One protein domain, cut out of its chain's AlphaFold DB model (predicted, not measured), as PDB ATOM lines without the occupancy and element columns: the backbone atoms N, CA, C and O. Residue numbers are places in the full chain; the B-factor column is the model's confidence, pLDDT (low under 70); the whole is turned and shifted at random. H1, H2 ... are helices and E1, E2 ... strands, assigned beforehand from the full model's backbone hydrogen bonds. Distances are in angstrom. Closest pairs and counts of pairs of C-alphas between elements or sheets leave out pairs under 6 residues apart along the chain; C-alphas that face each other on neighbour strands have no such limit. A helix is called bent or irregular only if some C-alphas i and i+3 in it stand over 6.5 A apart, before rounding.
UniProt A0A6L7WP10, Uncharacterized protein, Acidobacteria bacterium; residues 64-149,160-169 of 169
ATOM      1  N   SER A  64      -1.018 -10.506 -37.364       53.94
ATOM      2  CA  SER A  64      -2.135  -9.550 -37.347       53.94
ATOM      3  C   SER A  64      -2.222  -8.771 -36.038       53.94
ATOM      4  O   SER A  64      -2.633  -7.617 -36.064       53.94
ATOM      5  N   GLY A  65      -1.806  -9.348 -34.904       58.59
ATOM      6  CA  GLY A  65      -1.750  -8.636 -33.626       58.59
ATOM      7  C   GLY A  65      -0.717  -7.506 -33.626       58.59
ATOM      8  O   GLY A  65      -1.035  -6.391 -33.213       58.59
ATOM      9  N   SER A  66       0.490  -7.764 -34.141       65.06
ATOM     10  CA  SER A  66       1.539  -6.743 -34.258       65.06
ATOM     11  C   SER A  66       1.166  -5.659 -35.271       65.06
ATOM     12  O   SER A  66       1.225  -4.475 -34.948       65.06
ATOM     13  N   SER A  67       0.702  -6.042 -36.468       68.44
ATOM     14  CA  SER A  67       0.344  -5.077 -37.519       68.44
ATOM     15  C   SER A  67      -0.890  -4.239 -37.161       68.44
ATOM     16  O   SER A  67      -0.969  -3.060 -37.506       68.44
ATOM     17  N   ALA A  68      -1.870  -4.819 -36.458       76.50
ATOM     18  CA  ALA A  68      -3.036  -4.078 -35.979       76.50
ATOM     19  C   ALA A  68      -2.669  -3.102 -34.856       76.50
ATOM     20  O   ALA A  68      -3.242  -2.016 -34.787       76.50
ATOM     21  N   ARG A  69      -1.706  -3.452 -33.994       80.50
ATOM     22  CA  ARG A  69      -1.196  -2.542 -32.961       80.50
ATOM     23  C   ARG A  69      -0.397  -1.392 -33.555       80.50
ATOM     24  O   ARG A  69      -0.607  -0.264 -33.134       80.50
ATOM     25  N   GLU A  70       0.420  -1.654 -34.569       81.00
ATOM     26  CA  GLU A  70       1.108  -0.614 -35.343       81.00
ATOM     27  C   GLU A  70       0.119   0.343 -36.003       81.00
ATOM     28  O   GLU A  70       0.188   1.555 -35.810       81.00
ATOM     29  N   THR A  71      -0.896  -0.206 -36.669       82.38
ATOM     30  CA  THR A  71      -1.971   0.600 -37.260       82.38
ATOM     31  C   THR A  71      -2.730   1.396 -36.192       82.38
ATOM     32  O   THR A  71      -3.051   2.565 -36.394       82.38
ATOM     33  N   GLY A  72      -2.991   0.796 -35.029       83.88
ATOM     34  CA  GLY A  72      -3.617   1.468 -33.894       83.88
ATOM     35  C   GLY A  72      -2.776   2.622 -33.346       83.88
ATOM     36  O   GLY A  72      -3.329   3.682 -33.063       83.88
ATOM     37  N   ALA A  73      -1.458   2.446 -33.246       83.88
ATOM     38  CA  ALA A  73      -0.537   3.490 -32.814       83.88
ATOM     39  C   ALA A  73      -0.504   4.658 -33.810       83.88
ATOM     40  O   ALA A  73      -0.583   5.809 -33.382       83.88
ATOM     41  N   ILE A  74      -0.471   4.371 -35.119       83.31
ATOM     42  CA  ILE A  74      -0.525   5.390 -36.182       83.31
ATOM     43  C   ILE A  74      -1.827   6.187 -36.077       83.31
ATOM     44  O   ILE A  74      -1.801   7.410 -35.988       83.31
ATOM     45  N   ILE A  75      -2.973   5.505 -35.992       85.81
ATOM     46  CA  ILE A  75      -4.279   6.168 -35.874       85.81
ATOM     47  C   ILE A  75      -4.358   7.009 -34.593       85.81
ATOM     48  O   ILE A  75      -4.908   8.110 -34.608       85.81
ATOM     49  N   ALA A  76      -3.822   6.515 -33.474       86.12
ATOM     50  CA  ALA A  76      -3.801   7.259 -32.219       86.12
ATOM     51  C   ALA A  76      -2.932   8.526 -32.320       86.12
ATOM     52  O   ALA A  76      -3.352   9.588 -31.854       86.12
ATOM     53  N   ALA A  77      -1.763   8.427 -32.959       83.62
ATOM     54  CA  ALA A  77      -0.878   9.553 -33.232       83.62
ATOM     55  C   ALA A  77      -1.541  10.596 -34.147       83.62
ATOM     56  O   ALA A  77      -1.600  11.772 -33.783       83.62
ATOM     57  N   ASP A  78      -2.137  10.163 -35.260       83.25
ATOM     58  CA  ASP A  78      -2.873  11.032 -36.186       83.25
ATOM     59  C   ASP A  78      -4.069  11.701 -35.505       83.25
ATOM     60  O   ASP A  78      -4.380  12.868 -35.748       83.25
ATOM     61  N   THR A  79      -4.755  10.984 -34.614       85.81
ATOM     62  CA  THR A  79      -5.874  11.544 -33.850       85.81
ATOM     63  C   THR A  79      -5.398  12.648 -32.910       85.81
ATOM     64  O   THR A  79      -6.061  13.677 -32.810       85.81
ATOM     65  N   LEU A  80      -4.249  12.475 -32.244       85.81
ATOM     66  CA  LEU A  80      -3.670  13.518 -31.391       85.81
ATOM     67  C   LEU A  80      -3.176  14.719 -32.191       85.81
ATOM     68  O   LEU A  80      -3.402  15.850 -31.763       85.81
ATOM     69  N   MET A  81      -2.567  14.489 -33.354       83.31
ATOM     70  CA  MET A  81      -2.175  15.568 -34.255       83.31
ATOM     71  C   MET A  81      -3.406  16.374 -34.676       83.31
ATOM     72  O   MET A  81      -3.441  17.585 -34.473       83.31
ATOM     73  N   ASN A  82      -4.460  15.707 -35.152       82.06
ATOM     74  CA  ASN A  82      -5.721  16.350 -35.523       82.06
ATOM     75  C   ASN A  82      -6.407  17.060 -34.347       82.06
ATOM     76  O   ASN A  82      -7.002  18.119 -34.531       82.06
ATOM     77  N   ASP A  83      -6.328  16.509 -33.135       83.75
ATOM     78  CA  ASP A  83      -6.814  17.175 -31.925       83.75
ATOM     79  C   ASP A  83      -6.014  18.454 -31.640       83.75
ATOM     80  O   ASP A  83      -6.607  19.496 -31.369       83.75
ATOM     81  N   SER A  84      -4.687  18.416 -31.798       82.06
ATOM     82  CA  SER A  84      -3.825  19.595 -31.644       82.06
ATOM     83  C   SER A  84      -4.133  20.679 -32.684       82.06
ATOM     84  O   SER A  84      -4.241  21.849 -32.322       82.06
ATOM     85  N   LEU A  85      -4.424  20.291 -33.934       78.94
ATOM     86  CA  LEU A  85      -4.899  21.191 -34.995       78.94
ATOM     87  C   LEU A  85      -6.281  21.793 -34.677       78.94
ATOM     88  O   LEU A  85      -6.698  22.799 -35.240       78.94
ATOM     89  N   ARG A  86      -7.057  21.177 -33.787       79.12
ATOM     90  CA  ARG A  86      -8.380  21.679 -33.384       79.12
ATOM     91  C   ARG A  86      -8.358  22.346 -32.015       79.12
ATOM     92  O   ARG A  86      -9.383  22.899 -31.606       79.12
ATOM     93  N   ALA A  87      -7.207  22.375 -31.341       75.94
ATOM     94  CA  ALA A  87      -7.046  22.973 -30.020       75.94
ATOM     95  C   ALA A  87      -7.390  24.470 -30.013       75.94
ATOM     96  O   ALA A  87      -7.885  24.970 -29.013       75.94
ATOM     97  N   ALA A  88      -7.242  25.163 -31.149       70.19
ATOM     98  CA  ALA A  88      -7.700  26.542 -31.323       70.19
ATOM     99  C   ALA A  88      -9.223  26.722 -31.129       70.19
ATOM    100  O   ALA A  88      -9.691  27.803 -30.788       70.19
ATOM    101  N   THR A  89     -10.013  25.672 -31.376       70.81
ATOM    102  CA  THR A  89     -11.482  25.700 -31.262       70.81
ATOM    103  C   THR A  89     -11.970  25.018 -29.985       70.81
ATOM    104  O   THR A  89     -12.926  25.482 -29.374       70.81
ATOM    105  N   ASN A  90     -11.316  23.929 -29.571       73.06
ATOM    106  CA  ASN A  90     -11.707  23.110 -28.421       73.06
ATOM    107  C   ASN A  90     -10.538  22.940 -27.445       73.06
ATOM    108  O   ASN A  90     -10.076  21.830 -27.187       73.06
ATOM    109  N   GLN A  91     -10.045  24.054 -26.914       74.88
ATOM    110  CA  GLN A  91      -8.942  24.036 -25.965       74.88
ATOM    111  C   GLN A  91      -9.357  23.380 -24.632       74.88
ATOM    112  O   GLN A  91     -10.428  23.690 -24.098       74.88
ATOM    113  N   PRO A  92      -8.513  22.515 -24.036       75.31
ATOM    114  CA  PRO A  92      -8.743  22.015 -22.687       75.31
ATOM    115  C   PRO A  92      -8.639  23.154 -21.667       75.31
ATOM    116  O   PRO A  92      -7.678  23.917 -21.685       75.31
ATOM    117  N   ALA A  93      -9.563  23.215 -20.705       82.12
ATOM    118  CA  ALA A  93      -9.591  24.270 -19.682       82.12
ATOM    119  C   ALA A  93      -8.327  24.347 -18.795       82.12
ATOM    120  O   ALA A  93      -8.121  25.334 -18.097       82.12
ATOM    121  N   SER A  94      -7.500  23.298 -18.785       81.81
ATOM    122  CA  SER A  94      -6.249  23.229 -18.021       81.81
ATOM    123  C   SER A  94      -5.044  23.839 -18.740       81.81
ATOM    124  O   SER A  94      -3.979  23.917 -18.142       81.81
ATOM    125  N   VAL A  95      -5.176  24.205 -20.016       86.06
ATOM    126  CA  VAL A  95      -4.079  24.739 -20.828       86.06
ATOM    127  C   VAL A  95      -4.189  26.256 -20.828       86.06
ATOM    128  O   VAL A  95      -5.171  26.766 -21.348       86.06
ATOM    129  N   ASN A  96      -3.221  26.978 -20.258       87.75
ATOM    130  CA  ASN A  96      -3.216  28.450 -20.267       87.75
ATOM    131  C   ASN A  96      -1.980  29.035 -20.954       87.75
ATOM    132  O   ASN A  96      -2.021  30.171 -21.420       87.75
ATOM    133  N   THR A  97      -0.898  28.265 -21.025       90.38
ATOM    134  CA  THR A  97       0.379  28.641 -21.643       90.38
ATOM    135  C   THR A  97       0.796  27.629 -22.711       90.38
ATOM    136  O   THR A  97       0.240  26.526 -22.780       90.38
ATOM    137  N   TYR A  98       1.777  27.976 -23.550       85.88
ATOM    138  CA  TYR A  98       2.353  27.010 -24.493       85.88
ATOM    139  C   TYR A  98       3.062  25.851 -23.787       85.88
ATOM    140  O   TYR A  98       2.980  24.727 -24.271       85.88
ATOM    141  N   ASP A  99       3.661  26.072 -22.617       89.56
ATOM    142  CA  ASP A  99       4.219  25.002 -21.786       89.56
ATOM    143  C   ASP A  99       3.125  24.051 -21.294       89.56
ATOM    144  O   ASP A  99       3.297  22.833 -21.356       89.56
ATOM    145  N   ASP A 100       1.973  24.567 -20.853       89.69
ATOM    146  CA  ASP A 100       0.841  23.709 -20.478       89.69
ATOM    147  C   ASP A 100       0.359  22.885 -21.673       89.69
ATOM    148  O   ASP A 100       0.035  21.706 -21.527       89.69
ATOM    149  N   TRP A 101       0.322  23.495 -22.859       87.62
ATOM    150  CA  TRP A 101      -0.087  22.831 -24.091       87.62
ATOM    151  C   TRP A 101       0.902  21.728 -24.491       87.62
ATOM    152  O   TRP A 101       0.487  20.591 -24.728       87.62
ATOM    153  N   VAL A 102       2.208  22.020 -24.480       87.56
ATOM    154  CA  VAL A 102       3.272  21.039 -24.742       87.56
ATOM    155  C   VAL A 102       3.177  19.897 -23.736       87.56
ATOM    156  O   VAL A 102       3.103  18.737 -24.129       87.56
ATOM    157  N   ASN A 103       3.091  20.198 -22.438       89.94
ATOM    158  CA  ASN A 103       2.974  19.184 -21.390       89.94
ATOM    159  C   ASN A 103       1.705  18.333 -21.542       89.94
ATOM    160  O   ASN A 103       1.736  17.118 -21.326       89.94
ATOM    161  N   TYR A 104       0.585  18.945 -21.924       89.25
ATOM    162  CA  TYR A 104      -0.679  18.251 -22.144       89.25
ATOM    163  C   TYR A 104      -0.576  17.209 -23.263       89.25
ATOM    164  O   TYR A 104      -0.961  16.051 -23.069       89.25
ATOM    165  N   TYR A 105      -0.029  17.595 -24.417       88.44
ATOM    166  CA  TYR A 105       0.134  16.686 -25.551       88.44
ATOM    167  C   TYR A 105       1.293  15.702 -25.352       88.44
ATOM    168  O   TYR A 105       1.156  14.541 -25.731       88.44
ATOM    169  N   ASN A 106       2.361  16.091 -24.654       90.31
ATOM    170  CA  ASN A 106       3.467  15.195 -24.310       90.31
ATOM    171  C   ASN A 106       2.989  14.017 -23.448       90.31
ATOM    172  O   ASN A 106       3.185  12.857 -23.801       90.31
ATOM    173  N   ASN A 107       2.230  14.300 -22.384       90.00
ATOM    174  CA  ASN A 107       1.629  13.257 -21.549       90.00
ATOM    175  C   ASN A 107       0.718  12.308 -22.349       90.00
ATOM    176  O   ASN A 107       0.563  11.139 -21.994       90.00
ATOM    177  N   ARG A 108       0.089  12.788 -23.425       89.75
ATOM    178  CA  ARG A 108      -0.746  11.960 -24.301       89.75
ATOM    179  C   ARG A 108       0.084  11.113 -25.267       89.75
ATOM    180  O   ARG A 108      -0.242   9.936 -25.406       89.75
ATOM    181  N   CYS A 109       1.156  11.647 -25.855       88.31
ATOM    182  CA  CYS A 109       2.102  10.843 -26.637       88.31
ATOM    183  C   CYS A 109       2.732   9.735 -25.771       88.31
ATOM    184  O   CYS A 109       2.760   8.578 -26.184       88.31
ATOM    185  N   GLU A 110       3.128  10.042 -24.531       89.00
ATOM    186  CA  GLU A 110       3.651   9.051 -23.575       89.00
ATOM    187  C   GLU A 110       2.638   7.943 -23.264       89.00
ATOM    188  O   GLU A 110       2.978   6.764 -23.165       89.00
ATOM    189  N   ARG A 111       1.346   8.276 -23.180       88.69
ATOM    190  CA  ARG A 111       0.303   7.253 -23.026       88.69
ATOM    191  C   ARG A 111       0.197   6.338 -24.241       88.69
ATOM    192  O   ARG A 111      -0.045   5.147 -24.045       88.69
ATOM    193  N   ILE A 112       0.377   6.847 -25.463       86.94
ATOM    194  CA  ILE A 112       0.435   6.006 -26.671       86.94
ATOM    195  C   ILE A 112       1.648   5.079 -26.583       86.94
ATOM    196  O   ILE A 112       1.483   3.870 -26.729       86.94
ATOM    197  N   LYS A 113       2.825   5.612 -26.237       86.00
ATOM    198  CA  LYS A 113       4.046   4.823 -26.038       86.00
ATOM    199  C   LYS A 113       3.855   3.688 -25.031       86.00
ATOM    200  O   LYS A 113       4.231   2.558 -25.305       86.00
ATOM    201  N   ILE A 114       3.220   3.946 -23.888       86.00
ATOM    202  CA  ILE A 114       2.936   2.902 -22.890       86.00
ATOM    203  C   ILE A 114       1.914   1.883 -23.419       86.00
ATOM    204  O   ILE A 114       2.060   0.687 -23.182       86.00
ATOM    205  N   THR A 115       0.877   2.344 -24.124       86.75
ATOM    206  CA  THR A 115      -0.222   1.488 -24.613       86.75
ATOM    207  C   THR A 115       0.230   0.539 -25.719       86.75
ATOM    208  O   THR A 115      -0.243  -0.594 -25.775       86.75
ATOM    209  N   TYR A 116       1.129   0.998 -26.588       83.94
ATOM    210  CA  TYR A 116       1.613   0.251 -27.750       83.94
ATOM    211  C   TYR A 116       3.075  -0.201 -27.620       83.94
ATOM    212  O   TYR A 116       3.611  -0.819 -28.537       83.94
ATOM    213  N   GLY A 117       3.725   0.058 -26.482       79.75
ATOM    214  CA  GLY A 117       5.131  -0.284 -26.260       79.75
ATOM    215  C   GLY A 117       5.398  -1.790 -26.244       79.75
ATOM    216  O   GLY A 117       6.514  -2.222 -26.523       79.75
ATOM    217  N   ASP A 118       4.376  -2.612 -25.991       77.69
ATOM    218  CA  ASP A 118       4.475  -4.069 -26.108       77.69
ATOM    219  C   ASP A 118       4.574  -4.555 -27.565       77.69
ATOM    220  O   ASP A 118       5.059  -5.659 -27.804       77.69
ATOM    221  N   ALA A 119       4.185  -3.725 -28.539       74.38
ATOM    222  CA  ALA A 119       4.391  -3.970 -29.965       74.38
ATOM    223  C   ALA A 119       5.781  -3.523 -30.466       74.38
ATOM    224  O   ALA A 119       6.036  -3.576 -31.665       74.38
ATOM    225  N   GLY A 120       6.678  -3.077 -29.574       70.56
ATOM    226  CA  GLY A 120       8.010  -2.583 -29.948       70.56
ATOM    227  C   GLY A 120       7.992  -1.224 -30.654       70.56
ATOM    228  O   GLY A 120       8.973  -0.859 -31.291       70.56
ATOM    229  N   ILE A 121       6.878  -0.498 -30.545       75.62
ATOM    230  CA  ILE A 121       6.665   0.816 -31.147       75.62
ATOM    231  C   ILE A 121       7.181   1.870 -30.176       75.62
ATOM    232  O   ILE A 121       6.709   1.942 -29.038       75.62
ATOM    233  N   ASP A 122       8.116   2.700 -30.627       77.88
ATOM    234  CA  ASP A 122       8.535   3.882 -29.884       77.88
ATOM    235  C   ASP A 122       7.886   5.132 -30.490       77.88
ATOM    236  O   ASP A 122       7.632   5.213 -31.690       77.88
ATOM    237  N   VAL A 123       7.532   6.086 -29.634       79.25
ATOM    238  CA  VAL A 123       6.796   7.295 -30.011       79.25
ATOM    239  C   VAL A 123       7.545   8.494 -29.457       79.25
ATOM    240  O   VAL A 123       7.716   8.624 -28.247       79.25
ATOM    241  N   SER A 124       7.966   9.386 -30.347       79.12
ATOM    242  CA  SER A 124       8.584  10.663 -30.009       79.12
ATOM    243  C   SER A 124       7.573  11.788 -30.174       79.12
ATOM    244  O   SER A 124       6.952  11.921 -31.226       79.12
ATOM    245  N   ALA A 125       7.438  12.640 -29.162       80.75
ATOM    246  CA  ALA A 125       6.673  13.870 -29.293       80.75
ATOM    247  C   ALA A 125       7.522  14.943 -29.992       80.75
ATOM    248  O   ALA A 125       8.678  15.163 -29.628       80.75
ATOM    249  N   ASN A 126       6.956  15.597 -30.997       82.94
ATOM    250  CA  ASN A 126       7.531  16.742 -31.680       82.94
ATOM    251  C   ASN A 126       6.577  17.929 -31.538       82.94
ATOM    252  O   ASN A 126       5.371  17.794 -31.753       82.94
ATOM    253  N   PHE A 127       7.125  19.082 -31.169       81.81
ATOM    254  CA  PHE A 127       6.367  20.307 -30.956       81.81
ATOM    255  C   PHE A 127       7.005  21.403 -31.788       81.81
ATOM    256  O   PHE A 127       8.147  21.788 -31.536       81.81
ATOM    257  N   ASP A 128       6.265  21.893 -32.772       79.38
ATOM    258  CA  ASP A 128       6.641  23.103 -33.488       79.38
ATOM    259  C   ASP A 128       5.952  24.285 -32.803       79.38
ATOM    260  O   ASP A 128       4.765  24.205 -32.481       79.38
ATOM    261  N   LEU A 129       6.695  25.353 -32.532       76.81
ATOM    262  CA  LEU A 129       6.193  26.616 -31.994       76.81
ATOM    263  C   LEU A 129       6.614  27.713 -32.966       76.81
ATOM    264  O   LEU A 129       7.723  27.678 -33.502       76.81
ATOM    265  N   ASP A 130       5.754  28.709 -33.180       75.00
ATOM    266  CA  ASP A 130       6.138  29.846 -34.015       75.00
ATOM    267  C   ASP A 130       7.375  30.550 -33.432       75.00
ATOM    268  O   ASP A 130       7.533  30.672 -32.217       75.00
ATOM    269  N   SER A 131       8.247  31.041 -34.312       68.62
ATOM    270  CA  SER A 131       9.611  31.515 -34.023       68.62
ATOM    271  C   SER A 131       9.728  32.735 -33.090       68.62
ATOM    272  O   SER A 131      10.834  33.208 -32.825       68.62
ATOM    273  N   GLY A 132       8.615  33.240 -32.561       73.62
ATOM    274  CA  GLY A 132       8.559  34.304 -31.556       73.62
ATOM    275  C   GLY A 132       7.842  33.918 -30.261       73.62
ATOM    276  O   GLY A 132       7.719  34.773 -29.388       73.62
ATOM    277  N   LEU A 133       7.363  32.676 -30.139       77.44
ATOM    278  CA  LEU A 133       6.630  32.191 -28.974       77.44
ATOM    279  C   LEU A 133       7.555  31.424 -28.034       77.44
ATOM    280  O   LEU A 133       8.393  30.620 -28.441       77.44
ATOM    281  N   THR A 134       7.364  31.667 -26.750       80.12
ATOM    282  CA  THR A 134       8.025  30.980 -25.650       80.12
ATOM    283  C   THR A 134       7.004  30.172 -24.860       80.12
ATOM    284  O   THR A 134       5.809  30.465 -24.861       80.12
ATOM    285  N   GLY A 135       7.479  29.154 -24.148       80.88
ATOM    286  CA  GLY A 135       6.631  28.285 -23.332       80.88
ATOM    287  C   GLY A 135       5.757  29.028 -22.316       80.88
ATOM    288  O   GLY A 135       4.615  28.646 -22.072       80.88
ATOM    289  N   THR A 136       6.248  30.150 -21.790       86.69
ATOM    290  CA  THR A 136       5.539  30.965 -20.796       86.69
ATOM    291  C   THR A 136       4.488  31.900 -21.380       86.69
ATOM    292  O   THR A 136       3.720  32.486 -20.615       86.69
ATOM    293  N   ASP A 137       4.460  32.081 -22.702       86.75
ATOM    294  CA  ASP A 137       3.474  32.953 -23.327       86.75
ATOM    295  C   ASP A 137       2.070  32.373 -23.167       86.75
ATOM    296  O   ASP A 137       1.858  31.154 -23.187       86.75
ATOM    297  N   THR A 138       1.101  33.274 -22.999       87.06
ATOM    298  CA  THR A 138      -0.311  32.904 -22.949       87.06
ATOM    299  C   THR A 138      -0.665  32.149 -24.218       87.06
ATOM    300  O   THR A 138      -0.353  32.587 -25.327       87.06
ATOM    301  N   PHE A 139      -1.349  31.027 -24.046       84.88
ATOM    302  CA  PHE A 139      -1.839  30.256 -25.166       84.88
ATOM    303  C   PHE A 139      -2.824  31.097 -25.980       84.88
ATOM    304  O   PHE A 139      -3.840  31.564 -25.458       84.88
ATOM    305  N   ASP A 140      -2.538  31.247 -27.270       82.81
ATOM    306  CA  ASP A 140      -3.427  31.889 -28.227       82.81
ATOM    307  C   ASP A 140      -3.791  30.903 -29.340       82.81
ATOM    308  O   ASP A 140      -2.942  30.408 -30.089       82.81
ATOM    309  N   ALA A 141      -5.092  30.657 -29.471       77.00
ATOM    310  CA  ALA A 141      -5.676  29.848 -30.528       77.00
ATOM    311  C   ALA A 141      -5.290  30.333 -31.939       77.00
ATOM    312  O   ALA A 141      -5.201  29.517 -32.853       77.00
ATOM    313  N   ALA A 142      -5.027  31.630 -32.136       77.19
ATOM    314  CA  ALA A 142      -4.621  32.185 -33.429       77.19
ATOM    315  C   ALA A 142      -3.227  31.723 -33.891       77.19
ATOM    316  O   ALA A 142      -2.901  31.786 -35.081       77.19
ATOM    317  N   ASN A 143      -2.399  31.261 -32.957       78.31
ATOM    318  CA  ASN A 143      -1.019  30.838 -33.183       78.31
ATOM    319  C   ASN A 143      -0.868  29.314 -33.260       78.31
ATOM    320  O   ASN A 143       0.218  28.814 -33.544       78.31
ATOM    321  N   VAL A 144      -1.956  28.574 -33.060       77.31
ATOM    322  CA  VAL A 144      -2.031  27.136 -33.320       77.31
ATOM    323  C   VAL A 144      -2.571  26.926 -34.727       77.31
ATOM    324  O   VAL A 144      -3.353  27.733 -35.236       77.31
ATOM    325  N   ASN A 145      -2.145  25.849 -35.382       74.19
ATOM    326  CA  ASN A 145      -2.757  25.482 -36.651       74.19
ATOM    327  C   ASN A 145      -4.237  25.201 -36.429       74.19
ATOM    328  O   ASN A 145      -4.577  24.399 -35.570       74.19
ATOM    329  N   LYS A 146      -5.106  25.861 -37.194       65.38
ATOM    330  CA  LYS A 146      -6.547  25.644 -37.132       65.38
ATOM    331  C   LYS A 146      -6.940  24.686 -38.251       65.38
ATOM    332  O   LYS A 146      -6.950  25.060 -39.417       65.38
ATOM    333  N   GLY A 147      -7.270  23.451 -37.890       56.88
ATOM    334  CA  GLY A 147      -7.932  22.505 -38.777       56.88
ATOM    335  C   GLY A 147      -9.386  22.927 -38.939       56.88
ATOM    336  O   GLY A 147     -10.241  22.530 -38.142       56.88
ATOM    337  N   ASP A 148      -9.673  23.784 -39.917       51.78
ATOM    338  CA  ASP A 148     -11.051  24.110 -40.266       51.78
ATOM    339  C   ASP A 148     -11.771  22.812 -40.666       51.78
ATOM    340  O   ASP A 148     -11.342  22.078 -41.552       51.78
ATOM    341  N   ALA A 149     -12.870  22.497 -39.978       45.91
ATOM    342  CA  ALA A 149     -13.631  21.260 -40.164       45.91
ATOM    343  C   ALA A 149     -14.375  21.178 -41.518       45.91
ATOM    344  O   ALA A 149     -15.130  20.233 -41.746       45.91
ATOM    345  N   GLY A 160       4.902  27.874 -39.535       64.56
ATOM    346  CA  GLY A 160       4.951  28.914 -38.495       64.56
ATOM    347  C   GLY A 160       3.741  28.915 -37.556       64.56
ATOM    348  O   GLY A 160       3.411  29.938 -36.965       64.56
ATOM    349  N   LYS A 161       3.030  27.791 -37.445       75.06
ATOM    350  CA  LYS A 161       1.920  27.609 -36.507       75.06
ATOM    351  C   LYS A 161       2.201  26.432 -35.593       75.06
ATOM    352  O   LYS A 161       2.739  25.420 -36.033       75.06
ATOM    353  N   ALA A 162       1.791  26.561 -34.335       74.62
ATOM    354  CA  ALA A 162       2.076  25.546 -33.342       74.62
ATOM    355  C   ALA A 162       1.312  24.241 -33.621       74.62
ATOM    356  O   ALA A 162       0.098  24.283 -33.855       74.62
ATOM    357  N   VAL A 163       2.019  23.102 -33.600       80.38
ATOM    358  CA  VAL A 163       1.478  21.738 -33.808       80.38
ATOM    359  C   VAL A 163       2.190  20.711 -32.943       80.38
ATOM    360  O   VAL A 163       3.405  20.775 -32.769       80.38
ATOM    361  N   ALA A 164       1.403  19.789 -32.376       82.69
ATOM    362  CA  ALA A 164       1.901  18.653 -31.615       82.69
ATOM    363  C   ALA A 164       1.756  17.388 -32.464       82.69
ATOM    364  O   ALA A 164       0.653  17.008 -32.855       82.69
ATOM    365  N   GLU A 165       2.873  16.727 -32.729       82.12
ATOM    366  CA  GLU A 165       2.940  15.481 -33.486       82.12
ATOM    367  C   GLU A 165       3.521  14.392 -32.580       82.12
ATOM    368  O   GLU A 165       4.548  14.594 -31.935       82.12
ATOM    369  N   CYS A 166       2.888  13.221 -32.534       82.50
ATOM    370  CA  CYS A 166       3.502  12.032 -31.950       82.50
ATOM    371  C   CYS A 166       4.027  11.170 -33.105       82.50
ATOM    372  O   CYS A 166       3.243  10.540 -33.806       82.50
ATOM    373  N   ARG A 167       5.337  11.140 -33.335       80.12
ATOM    374  CA  ARG A 167       5.946  10.364 -34.418       80.12
ATOM    375  C   ARG A 167       6.369   8.991 -33.929       80.12
ATOM    376  O   ARG A 167       7.099   8.895 -32.948       80.12
ATOM    377  N   ILE A 168       5.965   7.947 -34.644       77.69
ATOM    378  CA  ILE A 168       6.490   6.596 -34.435       77.69
ATOM    379  C   ILE A 168       7.910   6.521 -35.011       77.69
ATOM    380  O   ILE A 168       8.125   6.963 -36.145       77.69
ATOM    381  N   ILE A 169       8.864   6.013 -34.230       71.88
ATOM    382  CA  ILE A 169      10.290   5.896 -34.587       71.88
ATOM    383  C   ILE A 169      10.790   4.456 -34.513       71.88
ATOM    384  O   ILE A 169      10.243   3.672 -33.707       71.88
TER     385      ILE A 169
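Overview. This is residues 64 to 149 and 160 to 169 of the 169 residues of an uncharacterized protein of Acidobacteria bacterium (UniProt A0A6L7WP10). Two long helices, H1 and H2, lie side by side as a hairpin, and a two-stranded antiparallel ribbon, E1 and E2, packs lengthwise on them. A long loop, residues 129 to 149, lies at one end. The printed part has 96 residues, with two named helices and two named strands in the order H1, H2, E1, E2 along the chain, class mixed. The whole is compact, radius of gyration of the C-alphas 14.0 A, spanning 44 by 27 by 24 A.

Along the chain. Find C-alpha 64 at (-2.135, -9.550, -37.347); H1 runs 32.1 A to residue 86. H2, residues 98 to 119, 31.5 A, is irregular: C-alphas 115 and 118 are 7.4 A apart. E1 is residues 123 to 128; E2, residues 163 to 168, ends at (6.490, 6.596, -34.435).

Arrangement. H1 and H2 touch, closest at C-alphas 66 and 119, 5.9 A, opposite ways at a shallow tilt of 8 degrees. Between E1 and E2, find N 126 and O 165 within hydrogen-bond range, 2.8 A. The closest C-alphas of H1 and E2, 81 and 165, are 5.2 A apart; those of H2 and E1, 113 and 123, 5.4 A. Every O i to N i+4 pair is within range in H1, 16 of 18 in H2.

Size, cuts and confidence. Residues 150 to 159 are cut out, leaving 20.2 A between C-alphas 149 and 160. The H1 to H2 link is long. Low pLDDT, under 70, includes residues 64 to 67 and 146 to 149.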